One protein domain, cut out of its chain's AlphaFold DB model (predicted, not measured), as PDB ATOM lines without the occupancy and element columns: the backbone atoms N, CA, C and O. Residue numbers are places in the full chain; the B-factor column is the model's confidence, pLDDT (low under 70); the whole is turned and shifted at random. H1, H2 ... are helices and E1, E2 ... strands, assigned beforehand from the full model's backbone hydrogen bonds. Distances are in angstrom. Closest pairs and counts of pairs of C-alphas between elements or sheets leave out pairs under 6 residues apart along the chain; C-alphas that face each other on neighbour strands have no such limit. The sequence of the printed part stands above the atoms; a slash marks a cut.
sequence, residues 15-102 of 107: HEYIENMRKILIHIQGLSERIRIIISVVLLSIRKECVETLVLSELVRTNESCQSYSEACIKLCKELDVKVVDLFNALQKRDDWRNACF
ATOM      1  N   HIS A  15     206.902 184.349 222.670       91.75
ATOM      2  CA  HIS A  15     207.425 183.000 222.910       91.75
ATOM      3  C   HIS A  15     208.823 182.817 222.299       91.75
ATOM      4  O   HIS A  15     209.710 182.268 222.943       91.75
ATOM      5  N   GLU A  16     209.038 183.333 221.088       92.69
ATOM      6  CA  GLU A  16     210.326 183.272 220.404       92.69
ATOM      7  C   GLU A  16     211.362 184.149 221.114       92.69
ATOM      8  O   GLU A  16     212.498 183.728 221.308       92.69
ATOM      9  N   TYR A  17     210.959 185.328 221.592       92.38
ATOM     10  CA  TYR A  17     211.798 186.180 222.431       92.38
ATOM     11  C   TYR A  17     212.295 185.436 223.680       92.38
ATOM     12  O   TYR A  17     213.494 185.447 223.952       92.38
ATOM     13  N   ILE A  18     211.404 184.752 224.409       95.06
ATOM     14  CA  ILE A  18     211.769 183.977 225.608       95.06
ATOM     15  C   ILE A  18     212.770 182.873 225.254       95.06
ATOM     16  O   ILE A  18     213.793 182.738 225.925       95.06
ATOM     17  N   GLU A  19     212.513 182.115 224.188       97.38
ATOM     18  CA  GLU A  19     213.397 181.026 223.763       97.38
ATOM     19  C   GLU A  19     214.763 181.532 223.288       97.38
ATOM     20  O   GLU A  19     215.798 180.950 223.622       97.38
ATOM     21  N   ASN A  20     214.795 182.651 222.566       96.00
ATOM     22  CA  ASN A  20     216.035 183.286 222.133       96.00
ATOM     23  C   ASN A  20     216.846 183.780 223.337       96.00
ATOM     24  O   ASN A  20     218.037 183.478 223.441       96.00
ATOM     25  N   MET A  21     216.205 184.455 224.294       96.62
ATOM     26  CA  MET A  21     216.861 184.895 225.528       96.62
ATOM     27  C   MET A  21     217.375 183.714 226.357       96.62
ATOM     28  O   MET A  21     218.490 183.775 226.877       96.62
ATOM     29  N   ARG A  22     216.618 182.611 226.443       97.75
ATOM     30  CA  ARG A  22     217.034 181.392 227.153       97.75
ATOM     31  C   ARG A  22     218.304 180.808 226.540       97.75
ATOM     32  O   ARG A  22     219.248 180.519 227.270       97.75
ATOM     33  N   LYS A  23     218.349 180.679 225.209       98.12
ATOM     34  CA  LYS A  23     219.531 180.183 224.486       98.12
ATOM     35  C   LYS A  23     220.757 181.059 224.739       98.12
ATOM     36  O   LYS A  23     221.826 180.524 225.019       98.12
ATOM     37  N   ILE A  24     220.596 182.384 224.689       96.69
ATOM     38  CA  ILE A  24     221.682 183.342 224.952       96.69
ATOM     39  C   ILE A  24     222.213 183.180 226.380       96.69
ATOM     40  O   ILE A  24     223.418 183.031 226.572       96.69
ATOM     41  N   LEU A  25     221.326 183.173 227.379       95.81
ATOM     42  CA  LEU A  25     221.714 183.074 228.787       95.81
ATOM     43  C   LEU A  25     222.431 181.757 229.093       95.81
ATOM     44  O   LEU A  25     223.523 181.789 229.657       95.81
ATOM     45  N   ILE A  26     221.870 180.625 228.660       96.50
ATOM     46  CA  ILE A  26     222.480 179.301 228.853       96.50
ATOM     47  C   ILE A  26     223.850 179.234 228.180       96.50
ATOM     48  O   ILE A  26     224.802 178.729 228.774       96.50
ATOM     49  N   HIS A  27     223.971 179.763 226.958       96.94
ATOM     50  CA  HIS A  27     225.247 179.783 226.255       96.94
ATOM     51  C   HIS A  27     226.304 180.555 227.050       96.94
ATOM     52  O   HIS A  27     227.372 180.011 227.310       96.94
ATOM     53  N   ILE A  28     225.993 181.779 227.496       95.69
ATOM     54  CA  ILE A  28     226.934 182.619 228.252       95.69
ATOM     55  C   ILE A  28     227.302 181.970 229.594       95.69
ATOM     56  O   ILE A  28     228.478 181.964 229.953       95.69
ATOM     57  N   GLN A  29     226.336 181.387 230.317       93.50
ATOM     58  CA  GLN A  29     226.600 180.653 231.565       93.50
ATOM     59  C   GLN A  29     227.547 179.464 231.337       93.50
ATOM     60  O   GLN A  29     228.410 179.196 232.168       93.50
ATOM     61  N   GLY A  30     227.428 178.786 230.192       95.25
ATOM     62  CA  GLY A  30     228.299 177.675 229.810       95.25
ATOM     63  C   GLY A  30     229.728 178.074 229.418       95.25
ATOM     64  O   GLY A  30     230.587 177.200 229.348       95.25
ATOM     65  N   LEU A  31     230.013 179.360 229.173       96.69
ATOM     66  CA  LEU A  31     231.360 179.813 228.796       96.69
ATOM     67  C   LEU A  31     232.329 179.856 229.985       96.69
ATOM     68  O   LEU A  31     233.529 179.656 229.799       96.69
ATOM     69  N   SER A  32     231.845 180.157 231.196       94.00
ATOM     70  CA  SER A  32     232.670 180.177 232.409       94.00
ATOM     71  C   SER A  32     231.832 180.305 233.682       94.00
ATOM     72  O   SER A  32     230.985 181.188 233.789       94.00
ATOM     73  N   GLU A  33     232.190 179.540 234.714       89.50
ATOM     74  CA  GLU A  33     231.602 179.632 236.061       89.50
ATOM     75  C   GLU A  33     231.924 180.949 236.794       89.50
ATOM     76  O   GLU A  33     231.327 181.260 237.822       89.50
ATOM     77  N   ARG A  34     232.884 181.740 236.291       93.62
ATOM     78  CA  ARG A  34     233.286 183.018 236.904       93.62
ATOM     79  C   ARG A  34     232.516 184.219 236.360       93.62
ATOM     80  O   ARG A  34     232.654 185.319 236.895       93.62
ATOM     81  N   ILE A  35     231.746 184.040 235.287       92.56
ATOM     82  CA  ILE A  35     230.985 185.128 234.680       92.56
ATOM     83  C   ILE A  35     229.754 185.405 235.537       92.56
ATOM     84  O   ILE A  35     228.909 184.541 235.759       92.56
ATOM     85  N   ARG A  36     229.621 186.655 235.978       92.75
ATOM     86  CA  ARG A  36     228.394 187.146 236.601       92.75
ATOM     87  C   ARG A  36     227.535 187.827 235.545       92.75
ATOM     88  O   ARG A  36     227.924 188.858 235.007       92.75
ATOM     89  N   ILE A  37     226.352 187.276 235.291       94.31
ATOM     90  CA  ILE A  37     225.386 187.843 234.346       94.31
ATOM     91  C   ILE A  37     224.381 188.706 235.110       94.31
ATOM     92  O   ILE A  37     223.816 188.278 236.121       94.31
ATOM     93  N   ILE A  38     224.164 189.925 234.619       93.88
ATOM     94  CA  ILE A  38     223.105 190.822 235.079       93.88
ATOM     95  C   ILE A  38     222.343 191.288 233.846       93.88
ATOM     96  O   ILE A  38     222.923 191.914 232.960       93.88
ATOM     97  N   ILE A  39     221.051 190.986 233.794       93.50
ATOM     98  CA  ILE A  39     220.170 191.458 232.729       93.50
ATOM     99  C   ILE A  39     219.494 192.748 233.165       93.50
ATOM    100  O   ILE A  39     219.016 192.869 234.289       93.50
ATOM    101  N   SER A  40     219.450 193.714 232.257       87.69
ATOM    102  CA  SER A  40     218.743 194.972 232.440       87.69
ATOM    103  C   SER A  40     217.659 195.073 231.382       87.69
ATOM    104  O   SER A  40     217.968 194.993 230.192       87.69
ATOM    105  N   VAL A  41     216.399 195.206 231.798       81.56
ATOM    106  CA  VAL A  41     215.273 195.219 230.858       81.56
ATOM    107  C   VAL A  41     214.705 196.624 230.725       81.56
ATOM    108  O   VAL A  41     214.123 197.157 231.668       81.56
ATOM    109  N   VAL A  42     214.869 197.207 229.538       68.12
ATOM    110  CA  VAL A  42     214.290 198.495 229.145       68.12
ATOM    111  C   VAL A  42     213.534 198.268 227.846       68.12
ATOM    112  O   VAL A  42     214.130 198.173 226.779       68.12
ATOM    113  N   LEU A  43     212.216 198.145 227.933       65.88
ATOM    114  CA  LEU A  43     211.352 198.303 226.771       65.88
ATOM    115  C   LEU A  43     210.281 199.309 227.152       65.88
ATOM    116  O   LEU A  43     209.379 198.969 227.899       65.88
ATOM    117  N   LEU A  44     210.368 200.537 226.665       63.22
ATOM    118  CA  LEU A  44     209.282 201.498 226.792       63.22
ATOM    119  C   LEU A  44     209.015 202.119 225.430       63.22
ATOM    120  O   LEU A  44     209.926 202.336 224.641       63.22
ATOM    121  N   SER A  45     207.738 202.366 225.159       62.06
ATOM    122  CA  SER A  45     207.281 203.074 223.968       62.06
ATOM    123  C   SER A  45     206.322 204.150 224.435       62.06
ATOM    124  O   SER A  45     205.258 203.837 224.974       62.06
ATOM    125  N   ILE A  46     206.703 205.415 224.273       53.31
ATOM    126  CA  ILE A  46     205.855 206.550 224.680       53.31
ATOM    127  C   ILE A  46     205.008 207.068 223.533       53.31
ATOM    128  O   ILE A  46     203.979 207.707 223.751       53.31
ATOM    129  N   ARG A  47     205.383 206.735 222.301       52.09
ATOM    130  CA  ARG A  47     204.574 207.051 221.137       52.09
ATOM    131  C   ARG A  47     203.737 205.833 220.767       52.09
ATOM    132  O   ARG A  47     204.259 204.732 220.603       52.09
ATOM    133  N   LYS A  48     202.438 206.062 220.542       49.22
ATOM    134  CA  LYS A  48     201.742 205.377 219.448       49.22
ATOM    135  C   LYS A  48     202.389 205.885 218.163       49.22
ATOM    136  O   LYS A  48     201.852 206.764 217.501       49.22
ATOM    137  N   GLU A  49     203.603 205.443 217.874       46.00
ATOM    138  CA  GLU A  49     204.144 205.644 216.544       46.00
ATOM    139  C   GLU A  49     203.407 204.652 215.658       46.00
ATOM    140  O   GLU A  49     203.792 203.490 215.538       46.00
ATOM    141  N   CYS A  50     202.293 205.105 215.079       40.47
ATOM    142  CA  CYS A  50     201.827 204.550 213.822       40.47
ATOM    143  C   CYS A  50     202.957 204.818 212.833       40.47
ATOM    144  O   CYS A  50     203.014 205.873 212.203       40.47
ATOM    145  N   VAL A  51     203.922 203.905 212.755       44.31
ATOM    146  CA  VAL A  51     204.845 203.915 211.635       44.31
ATOM    147  C   VAL A  51     204.010 203.455 210.447       44.31
ATOM    148  O   VAL A  51     203.883 202.258 210.193       44.31
ATOM    149  N   GLU A  52     203.388 204.408 209.752       41.94
ATOM    150  CA  GLU A  52     202.841 204.199 208.413       41.94
ATOM    151  C   GLU A  52     204.024 203.951 207.467       41.94
ATOM    152  O   GLU A  52     204.431 204.792 206.670       41.94
ATOM    153  N   THR A  53     204.638 202.775 207.581       43.91
ATOM    154  CA  THR A  53     205.431 202.256 206.476       43.91
ATOM    155  C   THR A  53     204.420 201.828 205.424       43.91
ATOM    156  O   THR A  53     203.603 200.952 205.680       43.91
ATOM    157  N   LEU A  54     204.452 202.511 204.277       40.50
ATOM    158  CA  LEU A  54     203.485 202.558 203.168       40.50
ATOM    159  C   LEU A  54     202.842 201.239 202.666       40.50
ATOM    160  O   LEU A  54     202.058 201.290 201.725       40.50
ATOM    161  N   VAL A  55     203.145 200.066 203.229       47.34
ATOM    162  CA  VAL A  55     202.627 198.760 202.777       47.34
ATOM    163  C   VAL A  55     202.444 197.736 203.920       47.34
ATOM    164  O   VAL A  55     201.993 196.620 203.674       47.34
ATOM    165  N   LEU A  56     202.775 198.055 205.176       46.44
ATOM    166  CA  LEU A  56     202.746 197.084 206.279       46.44
ATOM    167  C   LEU A  56     201.817 197.574 207.387       46.44
ATOM    168  O   LEU A  56     201.867 198.735 207.779       46.44
ATOM    169  N   SER A  57     200.954 196.671 207.852       50.38
ATOM    170  CA  SER A  57     199.977 196.871 208.925       50.38
ATOM    171  C   SER A  57     200.512 197.759 210.048       50.38
ATOM    172  O   SER A  57     201.662 197.597 210.455       50.38
ATOM    173  N   GLU A  58     199.658 198.635 210.580       53.19
ATOM    174  CA  GLU A  58     199.964 199.540 211.690       53.19
ATOM    175  C   GLU A  58     200.756 198.817 212.797       53.19
ATOM    176  O   GLU A  58     200.241 197.934 213.494       53.19
ATOM    177  N   LEU A  59     202.043 199.152 212.938       55.91
ATOM    178  CA  LEU A  59     202.883 198.571 213.976       55.91
ATOM    179  C   LEU A  59     202.575 199.263 215.301       55.91
ATOM    180  O   LEU A  59     203.228 200.224 215.692       55.91
ATOM    181  N   VAL A  60     201.584 198.748 216.020       60.72
ATOM    182  CA  VAL A  60     201.209 199.300 217.320       60.72
ATOM    183  C   VAL A  60     202.192 198.804 218.391       60.72
ATOM    184  O   VAL A  60     202.050 197.704 218.936       60.72
ATOM    185  N   ARG A  61     203.206 199.625 218.706       67.19
ATOM    186  CA  ARG A  61     204.032 199.467 219.914       67.19
ATOM    187  C   ARG A  61     203.397 200.216 221.078       67.19
ATOM    188  O   ARG A  61     203.306 201.438 221.055       67.19
ATOM    189  N   THR A  62     202.962 199.486 222.102       75.31
ATOM    190  CA  THR A  62     202.421 200.091 223.329       75.31
ATOM    191  C   THR A  62     203.297 199.781 224.530       75.31
ATOM    192  O   THR A  62     203.964 198.742 224.568       75.31
ATOM    193  N   ASN A  63     203.263 200.650 225.538       79.81
ATOM    194  CA  ASN A  63     203.994 200.434 226.780       79.81
ATOM    195  C   ASN A  63     203.564 199.133 227.483       79.81
ATOM    196  O   ASN A  63     204.402 198.414 228.012       79.81
ATOM    197  N   GLU A  64     202.279 198.770 227.410       82.25
ATOM    198  CA  GLU A  64     201.738 197.514 227.952       82.25
ATOM    199  C   GLU A  64     202.288 196.301 227.195       82.25
ATOM    200  O   GLU A  64     202.613 195.267 227.776       82.25
ATOM    201  N   SER A  65     202.438 196.419 225.871       80.06
ATOM    202  CA  SER A  65     203.057 195.354 225.095       80.06
ATOM    203  C   SER A  65     204.516 195.172 225.497       80.06
ATOM    204  O   SER A  65     204.930 194.043 225.732       80.06
ATOM    205  N   CYS A  66     205.261 196.260 225.679       83.69
ATOM    206  CA  CYS A  66     206.632 196.240 226.166       83.69
ATOM    207  C   CYS A  66     206.754 195.668 227.590       83.69
ATOM    208  O   CYS A  66     207.667 194.881 227.851       83.69
ATOM    209  N   GLN A  67     205.796 195.976 228.470       87.88
ATOM    210  CA  GLN A  67     205.704 195.402 229.812       87.88
ATOM    211  C   GLN A  67     205.681 193.872 229.768       87.88
ATOM    212  O   GLN A  67     206.435 193.237 230.501       87.88
ATOM    213  N   SER A  68     204.903 193.274 228.857       90.19
ATOM    214  CA  SER A  68     204.828 191.809 228.741       90.19
ATOM    215  C   SER A  68     206.184 191.156 228.417       90.19
ATOM    216  O   SER A  68     206.499 190.092 228.952       90.19
ATOM    217  N   TYR A  69     207.029 191.811 227.609       91.00
ATOM    218  CA  TYR A  69     208.397 191.345 227.337       91.00
ATOM    219  C   TYR A  69     209.298 191.519 228.562       91.00
ATOM    220  O   TYR A  69     210.084 190.621 228.867       91.00
ATOM    221  N   SER A  70     209.154 192.634 229.290       92.38
ATOM    222  CA  SER A  70     209.892 192.869 230.535       92.38
ATOM    223  C   SER A  70     209.601 191.798 231.583       92.38
ATOM    224  O   SER A  70     210.513 191.137 232.085       92.38
ATOM    225  N   GLU A  71     208.322 191.542 231.845       94.38
ATOM    226  CA  GLU A  71     207.868 190.537 232.806       94.38
ATOM    227  C   GLU A  71     208.319 189.126 232.415       94.38
ATOM    228  O   GLU A  71     208.802 188.370 233.266       94.38
ATOM    229  N   ALA A  72     208.230 188.779 231.128       95.12
ATOM    230  CA  ALA A  72     208.705 187.500 230.617       95.12
ATOM    231  C   ALA A  72     210.222 187.323 230.800       95.12
ATOM    232  O   ALA A  72     210.671 186.259 231.230       95.12
ATOM    233  N   CYS A  73     211.012 188.368 230.534       95.44
ATOM    234  CA  CYS A  73     212.460 188.345 230.734       95.44
ATOM    235  C   CYS A  73     212.830 188.203 232.217       95.44
ATOM    236  O   CYS A  73     213.676 187.382 232.570       95.44
ATOM    237  N   ILE A  74     212.153 188.945 233.102       96.06
ATOM    238  CA  ILE A  74     212.343 188.852 234.557       96.06
ATOM    239  C   ILE A  74     212.019 187.441 235.053       96.06
ATOM    240  O   ILE A  74     212.769 186.887 235.859       96.06
ATOM    241  N   LYS A  75     210.920 186.845 234.574       97.56
ATOM    242  CA  LYS A  75     210.541 185.471 234.919       97.56
ATOM    243  C   LYS A  75     211.610 184.473 234.471       97.56
ATOM    244  O   LYS A  75     212.054 183.676 235.291       97.56
ATOM    245  N   LEU A  76     212.074 184.568 233.226       97.50
ATOM    246  CA  LEU A  76     213.148 183.721 232.703       97.50
ATOM    247  C   LEU A  76     214.444 183.863 233.517       97.50
ATOM    248  O   LEU A  76     215.073 182.863 233.852       97.50
ATOM    249  N   CYS A  77     214.835 185.090 233.870       96.56
ATOM    250  CA  CYS A  77     216.023 185.324 234.691       96.56
ATOM    251  C   CYS A  77     215.900 184.638 236.059       96.56
ATOM    252  O   CYS A  77     216.853 184.009 236.506       96.56
ATOM    253  N   LYS A  78     214.720 184.689 236.693       96.62
ATOM    254  CA  LYS A  78     214.452 183.966 237.950       96.62
ATOM    255  C   LYS A  78     214.538 182.447 237.778       96.62
ATOM    256  O   LYS A  78     215.088 181.787 238.650       96.62
ATOM    257  N   GLU A  79     214.020 181.903 236.676       97.56
ATOM    258  CA  GLU A  79     214.102 180.464 236.367       97.56
ATOM    259  C   GLU A  79     215.552 179.975 236.204       97.56
ATOM    260  O   GLU A  79     215.854 178.844 236.570       97.56
ATOM    261  N   LEU A  80     216.442 180.815 235.667       96.31
ATOM    262  CA  LEU A  80     217.850 180.484 235.398       96.31
ATOM    263  C   LEU A  80     218.830 180.948 236.497       96.31
ATOM    264  O   LEU A  80     220.042 180.898 236.284       96.31
ATOM    265  N   ASP A  81     218.320 181.440 237.633       95.25
ATOM    266  CA  ASP A  81     219.085 182.103 238.708       95.25
ATOM    267  C   ASP A  81     220.037 183.216 238.210       95.25
ATOM    268  O   ASP A  81     221.135 183.449 238.717       95.25
ATOM    269  N   VAL A  82     219.597 183.959 237.193       95.88
ATOM    270  CA  VAL A  82     220.289 185.137 236.664       95.88
ATOM    271  C   VAL A  82     219.761 186.388 237.362       95.88
ATOM    272  O   VAL A  82     218.554 186.582 237.529       95.88
ATOM    273  N   LYS A  83     220.665 187.283 237.776       96.19
ATOM    274  CA  LYS A  83     220.256 188.558 238.380       96.19
ATOM    275  C   LYS A  83     219.656 189.473 237.315       96.19
ATOM    276  O   LYS A  83     220.184 189.587 236.213       96.19
ATOM    277  N   VAL A  84     218.575 190.156 237.673       95.69
ATOM    278  CA  VAL A  84     217.853 191.059 236.775       95.69
ATOM    279  C   VAL A  84     217.571 192.392 237.455       95.69
ATOM    280  O   VAL A  84     217.251 192.438 238.644       95.69
ATOM    281  N   VAL A  85     217.703 193.469 236.689       94.75
ATOM    282  CA  VAL A  85     217.318 194.828 237.058       94.75
ATOM    283  C   VAL A  85     216.104 195.214 236.219       94.75
ATOM    284  O   VAL A  85     216.174 195.306 234.993       94.75
ATOM    285  N   ASP A  86     214.983 195.436 236.899       92.25
ATOM    286  CA  ASP A  86     213.727 195.876 236.294       92.25
ATOM    287  C   ASP A  86     213.755 197.393 236.069       92.25
ATOM    288  O   ASP A  86     213.187 198.178 236.838       92.25
ATOM    289  N   LEU A  87     214.487 197.816 235.035       89.62
ATOM    290  CA  LEU A  87     214.536 199.225 234.657       89.62
ATOM    291  C   LEU A  87     213.194 199.714 234.107       89.62
ATOM    292  O   LEU A  87     212.872 200.883 234.307       89.62
ATOM    293  N   PHE A  88     212.389 198.831 233.503       88.44
ATOM    294  CA  PHE A  88     211.044 199.162 233.037       88.44
ATOM    295  C   PHE A  88     210.212 199.828 234.136       88.44
ATOM    296  O   PHE A  88     209.732 200.949 233.962       88.44
ATOM    297  N   ASN A  89     210.076 199.173 235.289       89.44
ATOM    298  CA  ASN A  89     209.338 199.743 236.413       89.44
ATOM    299  C   ASN A  89     210.134 200.827 237.144       89.44
ATOM    300  O   ASN A  89     209.540 201.772 237.658       89.44
ATOM    301  N   ALA A  90     211.468 200.725 237.209       90.88
ATOM    302  CA  ALA A  90     212.282 201.710 237.920       90.88
ATOM    303  C   ALA A  90     212.197 203.111 237.297       90.88
ATOM    304  O   ALA A  90     212.046 204.082 238.039       90.88
ATOM    305  N   LEU A  91     212.246 203.215 235.964       86.69
ATOM    306  CA  LEU A  91     212.137 204.491 235.248       86.69
ATOM    307  C   LEU A  91     210.765 205.140 235.465       86.69
ATOM    308  O   LEU A  91     210.679 206.346 235.675       86.69
ATOM    309  N   GLN A  92     209.702 204.333 235.510       85.56
ATOM    310  CA  GLN A  92     208.323 204.810 235.658       85.56
ATOM    311  C   GLN A  92     207.972 205.324 237.063       85.56
ATOM    312  O   GLN A  92     206.896 205.886 237.248       85.56
ATOM    313  N   LYS A  93     208.863 205.175 238.055       89.88
ATOM    314  CA  LYS A  93     208.665 205.732 239.407       89.88
ATOM    315  C   LYS A  93     208.776 207.255 239.465       89.88
ATOM    316  O   LYS A  93     208.366 207.848 240.456       89.88
ATOM    317  N   ARG A  94     209.389 207.878 238.457       86.00
ATOM    318  CA  ARG A  94     209.523 209.334 238.351       86.00
ATOM    319  C   ARG A  94     208.279 209.904 237.668       86.00
ATOM    320  O   ARG A  94     207.959 209.464 236.577       86.00
ATOM    321  N   ASP A  95     207.621 210.906 238.243       86.88
ATOM    322  CA  ASP A  95     206.330 211.408 237.729       86.88
ATOM    323  C   ASP A  95     206.378 211.902 236.269       86.88
ATOM    324  O   ASP A  95     205.444 211.688 235.495       86.88
ATOM    325  N   ASP A  96     207.485 212.516 235.853       87.12
ATOM    326  CA  ASP A  96     207.718 213.030 234.499       87.12
ATOM    327  C   ASP A  96     208.594 212.101 233.638       87.12
ATOM    328  O   ASP A  96     209.176 212.550 232.650       87.12
ATOM    329  N   TRP A  97     208.678 210.802 233.965       84.88
ATOM    330  CA  TRP A  97     209.526 209.825 233.260       84.88
ATOM    331  C   TRP A  97     209.349 209.836 231.738       84.88
ATOM    332  O   TRP A  97     210.318 209.673 231.002       84.88
ATOM    333  N   ARG A  98     208.128 210.085 231.246       78.75
ATOM    334  CA  ARG A  98     207.836 210.140 229.805       78.75
ATOM    335  C   ARG A  98     208.598 211.245 229.083       78.75
ATOM    336  O   ARG A  98     208.992 211.064 227.941       78.75
ATOM    337  N   ASN A  99     208.788 212.378 229.751       79.88
ATOM    338  CA  ASN A  99     209.466 213.538 229.182       79.88
ATOM    339  C   ASN A  99     210.955 213.544 229.543       79.88
ATOM    340  O   ASN A  99     211.769 214.029 228.767       79.88
ATOM    341  N   ALA A 100     211.306 213.012 230.716       82.12
ATOM    342  CA  ALA A 100     212.669 213.026 231.233       82.12
ATOM    343  C   ALA A 100     213.548 211.888 230.694       82.12
ATOM    344  O   ALA A 100     214.753 212.075 230.562       82.12
ATOM    345  N   CYS A 101     212.972 210.713 230.422       75.88
ATOM    346  CA  CYS A 101     213.734 209.513 230.062       75.88
ATOM    347  C   CYS A 101     213.645 209.134 228.583       75.88
ATOM    348  O   CYS A 101     214.318 208.195 228.196       75.88
ATOM    349  N   PHE A 102     212.795 209.796 227.792       74.38
ATOM    350  CA  PHE A 102     212.478 209.361 226.429       74.38
ATOM    351  C   PHE A 102     212.101 210.545 225.542       74.38
ATOM    352  O   PHE A 102     211.005 210.632 224.978       74.38
TER     353      PHE A 102
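Overview. This is residues 15 to 102 of the 107 residues of an uncharacterized protein of Vigna angularis var. angularis (UniProt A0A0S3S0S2). What is the shape? Helix H2 packs on a small parallel pair of strands, E1 and E2, and one end of H1 packs on H2, while residues 52 to 57 stick out in a long loop. What builds it? The 88 printed residues include four helices and two strands, ordered H1 E1 H2 E2 H3 H4, mostly helix. The whole is loose, radius of gyration of the C-alphas 15.8 A, and flat, spanning 46 by 36 by 17 A.

Arrangement. How do E1, residues 38 to 40, and E2, residues 83 to 85, pair? They are parallel; N 39 and O 83, 2.9 A apart, are within hydrogen-bond range. With H2, residues 63 to 79, they form a strand-helix-strand unit, parallel neighbours with a helix between along the chain, its crossover right-handed. What do the other helices do? H1, residues 15 to 31, touches H2 with residues 17 to 22 alone, closest C-alphas Ile 18 and Cys 73 at 6.8 A, the same way at 38 degrees, only just steep. H3, residues 87 to 91, is close to but not clearly touching H2, and H4, residues 97 to 100, is apart from H2. Are the backbones regularly paired? In H1 and H3 every O i to N i+4 pair is within hydrogen-bond range, in H2 12 of 13; H4 is too short.

Along the chain. Where does H1 begin? C-alpha 15 is at (207.425, 183.000, 222.910), and H1 is 24.9 A long, H2 24.3 A. Where does H4 end? C-alpha 100 is at (212.669, 213.026, 231.233).

Size, cuts and confidence. How large is it? The farthest C-alphas, Arg 34 and Leu 54, are 49.1 A apart; the printed part has no cut, and E1 to H2 is a long link. Where is confidence low? Residues 42 to 61 have pLDDT under 70.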